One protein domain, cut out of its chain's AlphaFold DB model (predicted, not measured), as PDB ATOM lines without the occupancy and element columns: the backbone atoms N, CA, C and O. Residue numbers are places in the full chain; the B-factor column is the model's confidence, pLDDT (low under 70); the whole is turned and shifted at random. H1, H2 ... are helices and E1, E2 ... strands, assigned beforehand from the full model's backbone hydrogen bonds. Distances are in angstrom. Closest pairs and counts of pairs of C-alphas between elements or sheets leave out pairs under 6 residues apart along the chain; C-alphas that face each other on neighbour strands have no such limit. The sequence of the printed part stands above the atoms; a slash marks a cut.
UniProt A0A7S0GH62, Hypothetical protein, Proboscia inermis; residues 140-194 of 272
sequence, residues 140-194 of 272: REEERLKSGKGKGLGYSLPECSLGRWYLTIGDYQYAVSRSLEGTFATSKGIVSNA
ATOM      1  N   ARG A 140     211.354 195.743  98.945       95.88
ATOM      2  CA  ARG A 140     212.764 196.029  98.637       95.88
ATOM      3  C   ARG A 140     212.872 197.261  97.744       95.88
ATOM      4  O   ARG A 140     213.759 198.087  97.954       95.88
ATOM      5  N   GLU A 141     211.964 197.414  96.780       97.06
ATOM      6  CA  GLU A 141     211.904 198.618  95.946       97.06
ATOM      7  C   GLU A 141     211.458 199.842  96.754       97.06
ATOM      8  O   GLU A 141     212.069 200.904  96.635       97.06
ATOM      9  N   GLU A 142     210.476 199.692  97.645       96.00
ATOM     10  CA  GLU A 142     210.054 200.754  98.562       96.00
ATOM     11  C   GLU A 142     211.221 201.234  99.447       96.00
ATOM     12  O   GLU A 142     211.473 202.438  99.560       96.00
ATOM     13  N   GLU A 143     211.971 200.308 100.050       97.00
ATOM     14  CA  GLU A 143     213.158 200.610 100.857       97.00
ATOM     15  C   GLU A 143     214.257 201.292 100.033       97.00
ATOM     16  O   GLU A 143     214.833 202.292 100.478       97.00
ATOM     17  N   ARG A 144     214.518 200.808  98.809       97.31
ATOM     18  CA  ARG A 144     215.489 201.406  97.880       97.31
ATOM     19  C   ARG A 144     215.121 202.851  97.543       97.31
ATOM     20  O   ARG A 144     215.979 203.736  97.627       97.31
ATOM     21  N   LEU A 145     213.859 203.103  97.198       97.31
ATOM     22  CA  LEU A 145     213.361 204.434  96.841       97.31
ATOM     23  C   LEU A 145     213.416 205.393  98.039       97.31
ATOM     24  O   LEU A 145     213.927 206.511  97.916       97.31
ATOM     25  N   LYS A 146     212.993 204.936  99.227       97.44
ATOM     26  CA  LYS A 146     213.105 205.704 100.481       97.44
ATOM     27  C   LYS A 146     214.555 206.029 100.830       97.44
ATOM     28  O   LYS A 146     214.844 207.166 101.198       97.44
ATOM     29  N   SER A 147     215.468 205.067 100.689       97.38
ATOM     30  CA  SER A 147     216.900 205.273 100.936       97.38
ATOM     31  C   SER A 147     217.486 206.321  99.989       97.38
ATOM     32  O   SER A 147     218.185 207.229 100.438       97.38
ATOM     33  N   GLY A 148     217.156 206.250  98.694       96.50
ATOM     34  CA  GLY A 148     217.592 207.246  97.714       96.50
ATOM     35  C   GLY A 148     217.089 208.650  98.051       96.50
ATOM     36  O   GLY A 148     217.885 209.588  98.100       96.50
ATOM     37  N   LYS A 149     215.807 208.789  98.407       96.06
ATOM     38  CA  LYS A 149     215.247 210.070  98.863       96.06
ATOM     39  C   LYS A 149     215.910 210.575 100.149       96.06
ATOM     40  O   LYS A 149     216.210 211.760 100.257       96.06
ATOM     41  N   GLY A 150     216.206 209.683 101.097       96.69
ATOM     42  CA  GLY A 150     216.947 210.008 102.322       96.69
ATOM     43  C   GLY A 150     218.381 210.493 102.070       96.69
ATOM     44  O   GLY A 150     218.904 211.280 102.853       96.69
ATOM     45  N   LYS A 151     218.994 210.084 100.951       97.31
ATOM     46  CA  LYS A 151     220.297 210.578 100.469       97.31
ATOM     47  C   LYS A 151     220.197 211.884  99.665       97.31
ATOM     48  O   LYS A 151     221.196 212.321  99.104       97.31
ATOM     49  N   GLY A 152     219.016 212.502  99.595       96.00
ATOM     50  CA  GLY A 152     218.782 213.744  98.856       96.00
ATOM     51  C   GLY A 152     218.549 213.561  97.354       96.00
ATOM     52  O   GLY A 152     218.526 214.554  96.630       96.00
ATOM     53  N   LEU A 153     218.366 212.326  96.865       95.12
ATOM     54  CA  LEU A 153     218.003 212.086  95.466       95.12
ATOM     55  C   LEU A 153     216.536 212.461  95.222       95.12
ATOM     56  O   LEU A 153     215.681 212.301  96.094       95.12
ATOM     57  N   GLY A 154     216.230 212.911  94.005       92.81
ATOM     58  CA  GLY A 154     214.891 213.333  93.581       92.81
ATOM     59  C   GLY A 154     213.890 212.193  93.359       92.81
ATOM     60  O   GLY A 154     213.022 212.327  92.500       92.81
ATOM     61  N   TYR A 155     214.022 211.080  94.087       96.12
ATOM     62  CA  TYR A 155     213.234 209.869  93.870       96.12
ATOM     63  C   TYR A 155     211.762 210.058  94.246       96.12
ATOM     64  O   TYR A 155     211.428 210.577  95.321       96.12
ATOM     65  N   SER A 156     210.890 209.583  93.360       94.25
ATOM     66  CA  SER A 156     209.469 209.414  93.638       94.25
ATOM     67  C   SER A 156     209.282 208.264  94.630       94.25
ATOM     68  O   SER A 156     210.051 207.304  94.646       94.25
ATOM     69  N   LEU A 157     208.287 208.388  95.508       96.94
ATOM     70  CA  LEU A 157     207.947 207.331  96.460       96.94
ATOM     71  C   LEU A 157     206.709 206.578  95.971       96.94
ATOM     72  O   LEU A 157     205.877 207.200  95.312       96.94
ATOM     73  N   PRO A 158     206.567 205.287  96.317       96.31
ATOM     74  CA  PRO A 158     205.358 204.533  96.022       96.31
ATOM     75  C   PRO A 158     204.103 205.208  96.576       96.31
ATOM     76  O   PRO A 158     204.036 205.555  97.758       96.31
ATOM     77  N   GLU A 159     203.107 205.349  95.714       95.88
ATOM     78  CA  GLU A 159     201.756 205.784  96.042       95.88
ATOM     79  C   GLU A 159     200.779 204.637  95.786       95.88
ATOM     80  O   GLU A 159     201.047 203.743  94.983       95.88
ATOM     81  N   CYS A 160     199.637 204.649  96.473       94.62
ATOM     82  CA  CYS A 160     198.583 203.664  96.280       94.62
ATOM     83  C   CYS A 160     197.233 204.367  96.185       94.62
ATOM     84  O   CYS A 160     196.834 205.086  97.104       94.62
ATOM     85  N   SER A 161     196.519 204.129  95.087       93.50
ATOM     86  CA  SER A 161     195.154 204.611  94.880       93.50
ATOM     87  C   SER A 161     194.301 203.483  94.316       93.50
ATOM     88  O   SER A 161     194.716 202.786  93.394       93.50
ATOM     89  N   LEU A 162     193.116 203.266  94.898       89.19
ATOM     90  CA  LEU A 162     192.185 202.200  94.494       89.19
ATOM     91  C   LEU A 162     192.839 200.801  94.409       89.19
ATOM     92  O   LEU A 162     192.480 199.986  93.565       89.19
ATOM     93  N   GLY A 163     193.818 200.525  95.277       85.38
ATOM     94  CA  GLY A 163     194.546 199.250  95.308       85.38
ATOM     95  C   GLY A 163     195.662 199.107  94.266       85.38
ATOM     96  O   GLY A 163     196.358 198.092  94.284       85.38
ATOM     97  N   ARG A 164     195.872 200.109  93.404       88.50
ATOM     98  CA  ARG A 164     196.958 200.149  92.418       88.50
ATOM     99  C   ARG A 164     198.132 200.947  92.963       88.50
ATOM    100  O   ARG A 164     197.956 202.080  93.409       88.50
ATOM    101  N   TRP A 165     199.309 200.336  92.926       94.44
ATOM    102  CA  TRP A 165     200.557 200.946  93.366       94.44
ATOM    103  C   TRP A 165     201.290 201.548  92.175       94.44
ATOM    104  O   TRP A 165     201.427 200.880  91.155       94.44
ATOM    105  N   TYR A 166     201.760 202.786  92.305       95.31
ATOM    106  CA  TYR A 166     202.441 203.488  91.221       95.31
ATOM    107  C   TYR A 166     203.504 204.470  91.731       95.31
ATOM    108  O   TYR A 166     203.535 204.828  92.911       95.31
ATOM    109  N   LEU A 167     204.374 204.922  90.827       94.44
ATOM    110  CA  LEU A 167     205.256 206.075  91.010       94.44
ATOM    111  C   LEU A 167     204.775 207.227  90.128       94.44
ATOM    112  O   LEU A 167     204.614 207.055  88.921       94.44
ATOM    113  N   THR A 168     204.591 208.408  90.716       91.50
ATOM    114  CA  THR A 168     204.280 209.628  89.959       91.50
ATOM    115  C   THR A 168     205.563 210.234  89.399       91.50
ATOM    116  O   THR A 168     206.464 210.613  90.159       91.50
ATOM    117  N   ILE A 169     205.662 210.336  88.073       87.31
ATOM    118  CA  ILE A 169     206.818 210.900  87.369       87.31
ATOM    119  C   ILE A 169     206.328 211.866  86.292       87.31
ATOM    120  O   ILE A 169     205.865 211.456  85.230       87.31
ATOM    121  N   GLY A 170     206.443 213.166  86.570       83.62
ATOM    122  CA  GLY A 170     205.819 214.186  85.725       83.62
ATOM    123  C   GLY A 170     204.304 213.997  85.716       83.62
ATOM    124  O   GLY A 170     203.703 213.890  86.784       83.62
ATOM    125  N   ASP A 171     203.728 213.890  84.522       82.06
ATOM    126  CA  ASP A 171     202.291 213.677  84.314       82.06
ATOM    127  C   ASP A 171     201.899 212.186  84.232       82.06
ATOM    128  O   ASP A 171     200.736 211.861  83.993       82.06
ATOM    129  N   TYR A 172     202.854 211.268  84.430       84.25
ATOM    130  CA  TYR A 172     202.665 209.828  84.237       84.25
ATOM    131  C   TYR A 172     202.700 209.040  85.551       84.25
ATOM    132  O   TYR A 172     203.379 209.411  86.515       84.25
ATOM    133  N   GLN A 173     201.993 207.907  85.561       90.50
ATOM    134  CA  GLN A 173     201.989 206.926  86.645       90.50
ATOM    135  C   GLN A 173     202.647 205.633  86.167       90.50
ATOM    136  O   GLN A 173     202.172 205.010  85.222       90.50
ATOM    137  N   TYR A 174     203.722 205.225  86.836       92.25
ATOM    138  CA  TYR A 174     204.450 203.997  86.516       92.25
ATOM    139  C   TYR A 174     204.055 202.883  87.479       92.25
ATOM    140  O   TYR A 174     204.217 203.040  88.690       92.25
ATOM    141  N   ALA A 175     203.591 201.750  86.948       93.12
ATOM    142  CA  ALA A 175     203.292 200.539  87.723       93.12
ATOM    143  C   ALA A 175     204.555 199.748  88.125       93.12
ATOM    144  O   ALA A 175     204.479 198.812  88.921       93.12
ATOM    145  N   VAL A 176     205.724 200.176  87.636       95.19
ATOM    146  CA  VAL A 176     207.030 199.560  87.878       95.19
ATOM    147  C   VAL A 176     208.010 200.518  88.551       95.19
ATOM    148  O   VAL A 176     208.006 201.728  88.341       95.19
ATOM    149  N   SER A 177     208.896 199.940  89.353       96.19
ATOM    150  CA  SER A 177     210.060 200.580  89.973       96.19
ATOM    151  C   SER A 177     211.356 200.298  89.210       96.19
ATOM    152  O   SER A 177     212.384 200.920  89.501       96.19
ATOM    153  N   ARG A 178     211.330 199.342  88.272       96.81
ATOM    154  CA  ARG A 178     212.454 199.016  87.395       96.81
ATOM    155  C   ARG A 178     211.987 198.754  85.970       96.81
ATOM    156  O   ARG A 178     211.107 197.929  85.759       96.81
ATOM    157  N   SER A 179     212.614 199.431  85.024       94.31
ATOM    158  CA  SER A 179     212.424 199.285  83.582       94.31
ATOM    159  C   SER A 179     213.591 199.973  82.872       94.31
ATOM    160  O   SER A 179     214.379 200.711  83.488       94.31
ATOM    161  N   LEU A 180     213.755 199.711  81.579       91.38
ATOM    162  CA  LEU A 180     214.634 200.507  80.733       91.38
ATOM    163  C   LEU A 180     213.921 201.799  80.342       91.38
ATOM    164  O   LEU A 180     212.954 201.762  79.592       91.38
ATOM    165  N   GLU A 181     214.422 202.921  80.854       86.38
ATOM    166  CA  GLU A 181     213.836 204.251  80.690       86.38
ATOM    167  C   GLU A 181     214.881 205.300  80.296       86.38
ATOM    168  O   GLU A 181     216.093 205.096  80.442       86.38
ATOM    169  N   GLY A 182     214.383 206.464  79.871       78.06
ATOM    170  CA  GLY A 182     215.173 207.683  79.724       78.06
ATOM    171  C   GLY A 182     215.558 208.343  81.059       78.06
ATOM    172  O   GLY A 182     215.031 208.047  82.136       78.06
ATOM    173  N   THR A 183     216.463 209.316  80.965       78.31
ATOM    174  CA  THR A 183     217.081 210.057  82.079       78.31
ATOM    175  C   THR A 183     216.076 210.681  83.041       78.31
ATOM    176  O   THR A 183     216.333 210.694  84.246       78.31
ATOM    177  N   PHE A 184     214.931 211.175  82.560       81.44
ATOM    178  CA  PHE A 184     213.934 211.792  83.432       81.44
ATOM    179  C   PHE A 184     213.329 210.782  84.417       81.44
ATOM    180  O   PHE A 184     213.390 211.010  85.627       81.44
ATOM    181  N   ALA A 185     212.826 209.642  83.938       85.88
ATOM    182  CA  ALA A 185     212.292 208.595  84.809       85.88
ATOM    183  C   ALA A 185     213.383 207.980  85.697       85.88
ATOM    184  O   ALA A 185     213.160 207.761  86.894       85.88
ATOM    185  N   THR A 186     214.607 207.833  85.174       87.88
ATOM    186  CA  THR A 186     215.750 207.397  85.985       87.88
ATOM    187  C   THR A 186     216.099 208.379  87.103       87.88
ATOM    188  O   THR A 186     216.363 207.961  88.231       87.88
ATOM    189  N   SER A 187     215.990 209.690  86.861       86.00
ATOM    190  CA  SER A 187     216.191 210.715  87.898       86.00
ATOM    191  C   SER A 187     215.165 210.631  89.039       86.00
ATOM    192  O   SER A 187     215.431 211.094  90.152       86.00
ATOM    193  N   LYS A 188     214.006 210.010  88.780       92.69
ATOM    194  CA  LYS A 188     212.938 209.763  89.759       92.69
ATOM    195  C   LYS A 188     213.016 208.392  90.424       92.69
ATOM    196  O   LYS A 188     212.167 208.082  91.257       92.69
ATOM    197  N   GLY A 189     214.063 207.617  90.152       93.12
ATOM    198  CA  GLY A 189     214.369 206.385  90.873       93.12
ATOM    199  C   GLY A 189     213.929 205.099  90.181       93.12
ATOM    200  O   GLY A 189     214.152 204.031  90.762       93.12
ATOM    201  N   ILE A 190     213.377 205.169  88.963       93.19
ATOM    202  CA  ILE A 190     213.218 203.980  88.116       93.19
ATOM    203  C   ILE A 190     214.593 203.568  87.599       93.19
ATOM    204  O   ILE A 190     215.292 204.351  86.967       93.19
ATOM    205  N   VAL A 191     215.012 202.343  87.891       94.81
ATOM    206  CA  VAL A 191     216.348 201.859  87.515       94.81
ATOM    207  C   VAL A 191     216.245 200.653  86.605       94.81
ATOM    208  O   VAL A 191     215.328 199.856  86.739       94.81
ATOM    209  N   SER A 192     217.220 200.473  85.723       94.69
ATOM    210  CA  SER A 192     217.236 199.325  84.811       94.69
ATOM    211  C   SER A 192     218.045 198.150  85.358       94.69
ATOM    212  O   SER A 192     218.260 197.186  84.645       94.69
ATOM    213  N   ASN A 193     218.493 198.175  86.617       94.75
ATOM    214  CA  ASN A 193     219.197 197.040  87.219       94.75
ATOM    215  C   ASN A 193     218.279 195.810  87.280       94.75
ATOM    216  O   ASN A 193     217.259 195.822  87.977       94.75
ATOM    217  N   ALA A 194     218.636 194.751  86.560       96.19
ATOM    218  CA  ALA A 194     217.861 193.521  86.531       96.19
ATOM    219  C   ALA A 194     218.185 192.615  87.730       96.19
ATOM    220  O   ALA A 194     219.294 192.627  88.264       96.19
TER     221      ALA A 194
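What this domain is: This is residues 140 to 194 of the 272 residues of the protein "Hypothetical protein" of Proboscia inermis (UniProt A0A7S0GH62). A small twisted-hairpin sheet of three strands, E1, E2 and E3, makes one end of the longest axis, and two separate helices, H1 and H2, lie toward the other end, with loop residues such as Tyr 155 and Gly 189 between them. The printed part has 55 residues, with two named helices and three named strands in the order H1, E1, E2, E3, H2 along the chain; the sheet has the order E1, E2, E3 and is antiparallel throughout. The class is mixed, helices and strands. The whole is compact and rounded, with a radius of gyration of the C-alphas of 10.5 A and spans of 29 by 23 by 23 A.

How they stand to each other: H1, residues 140 to 150, is not on the sheet and is apart from E2, residues 164 to 169, from E3, residues 172 to 174, and from H2, residues 183 to 187. E1, residues 159 to 161, E2 and E3 form a meander, each strand the antiparallel neighbour of the one before. The pairing is staggered: E2 pairs with E1 over residues 164 to 166 and with E3 over 167 to 169. In the hairpin E1 and E2, N 159 and O 166 are 2.9 A apart, within hydrogen-bond range; in the hairpin E2 and E3, N 169 and O 172 are 2.9 A apart, also within range. E1 and E3 are edge strands and are apart. H2 only grazes the sheet, with its residues 184 to 187; the closest C-alphas of E2 and H2, those of Ile 169 and Ala 185, are 6.5 A apart. In H1 and H2 every O i to N i+4 pair is within hydrogen-bond range.

Where its parts are: H1 begins at C-alpha 140, (212.764, 196.029, 98.637), and is 15.0 A long from first to last C-alpha. E1 measures 6.8 A, E2 15.4 A and E3 6.5 A. H2 measures 5.9 A and ends at C-alpha 187, (216.191, 210.715, 87.898).

The domain as a whole: The C-alphas farthest apart, those of Lys 151 and Leu 162, are 29.9 A apart. The printed part has no cut, and no link is long. The mean pLDDT of the printed part is 92.4, and no printed residue is under 70.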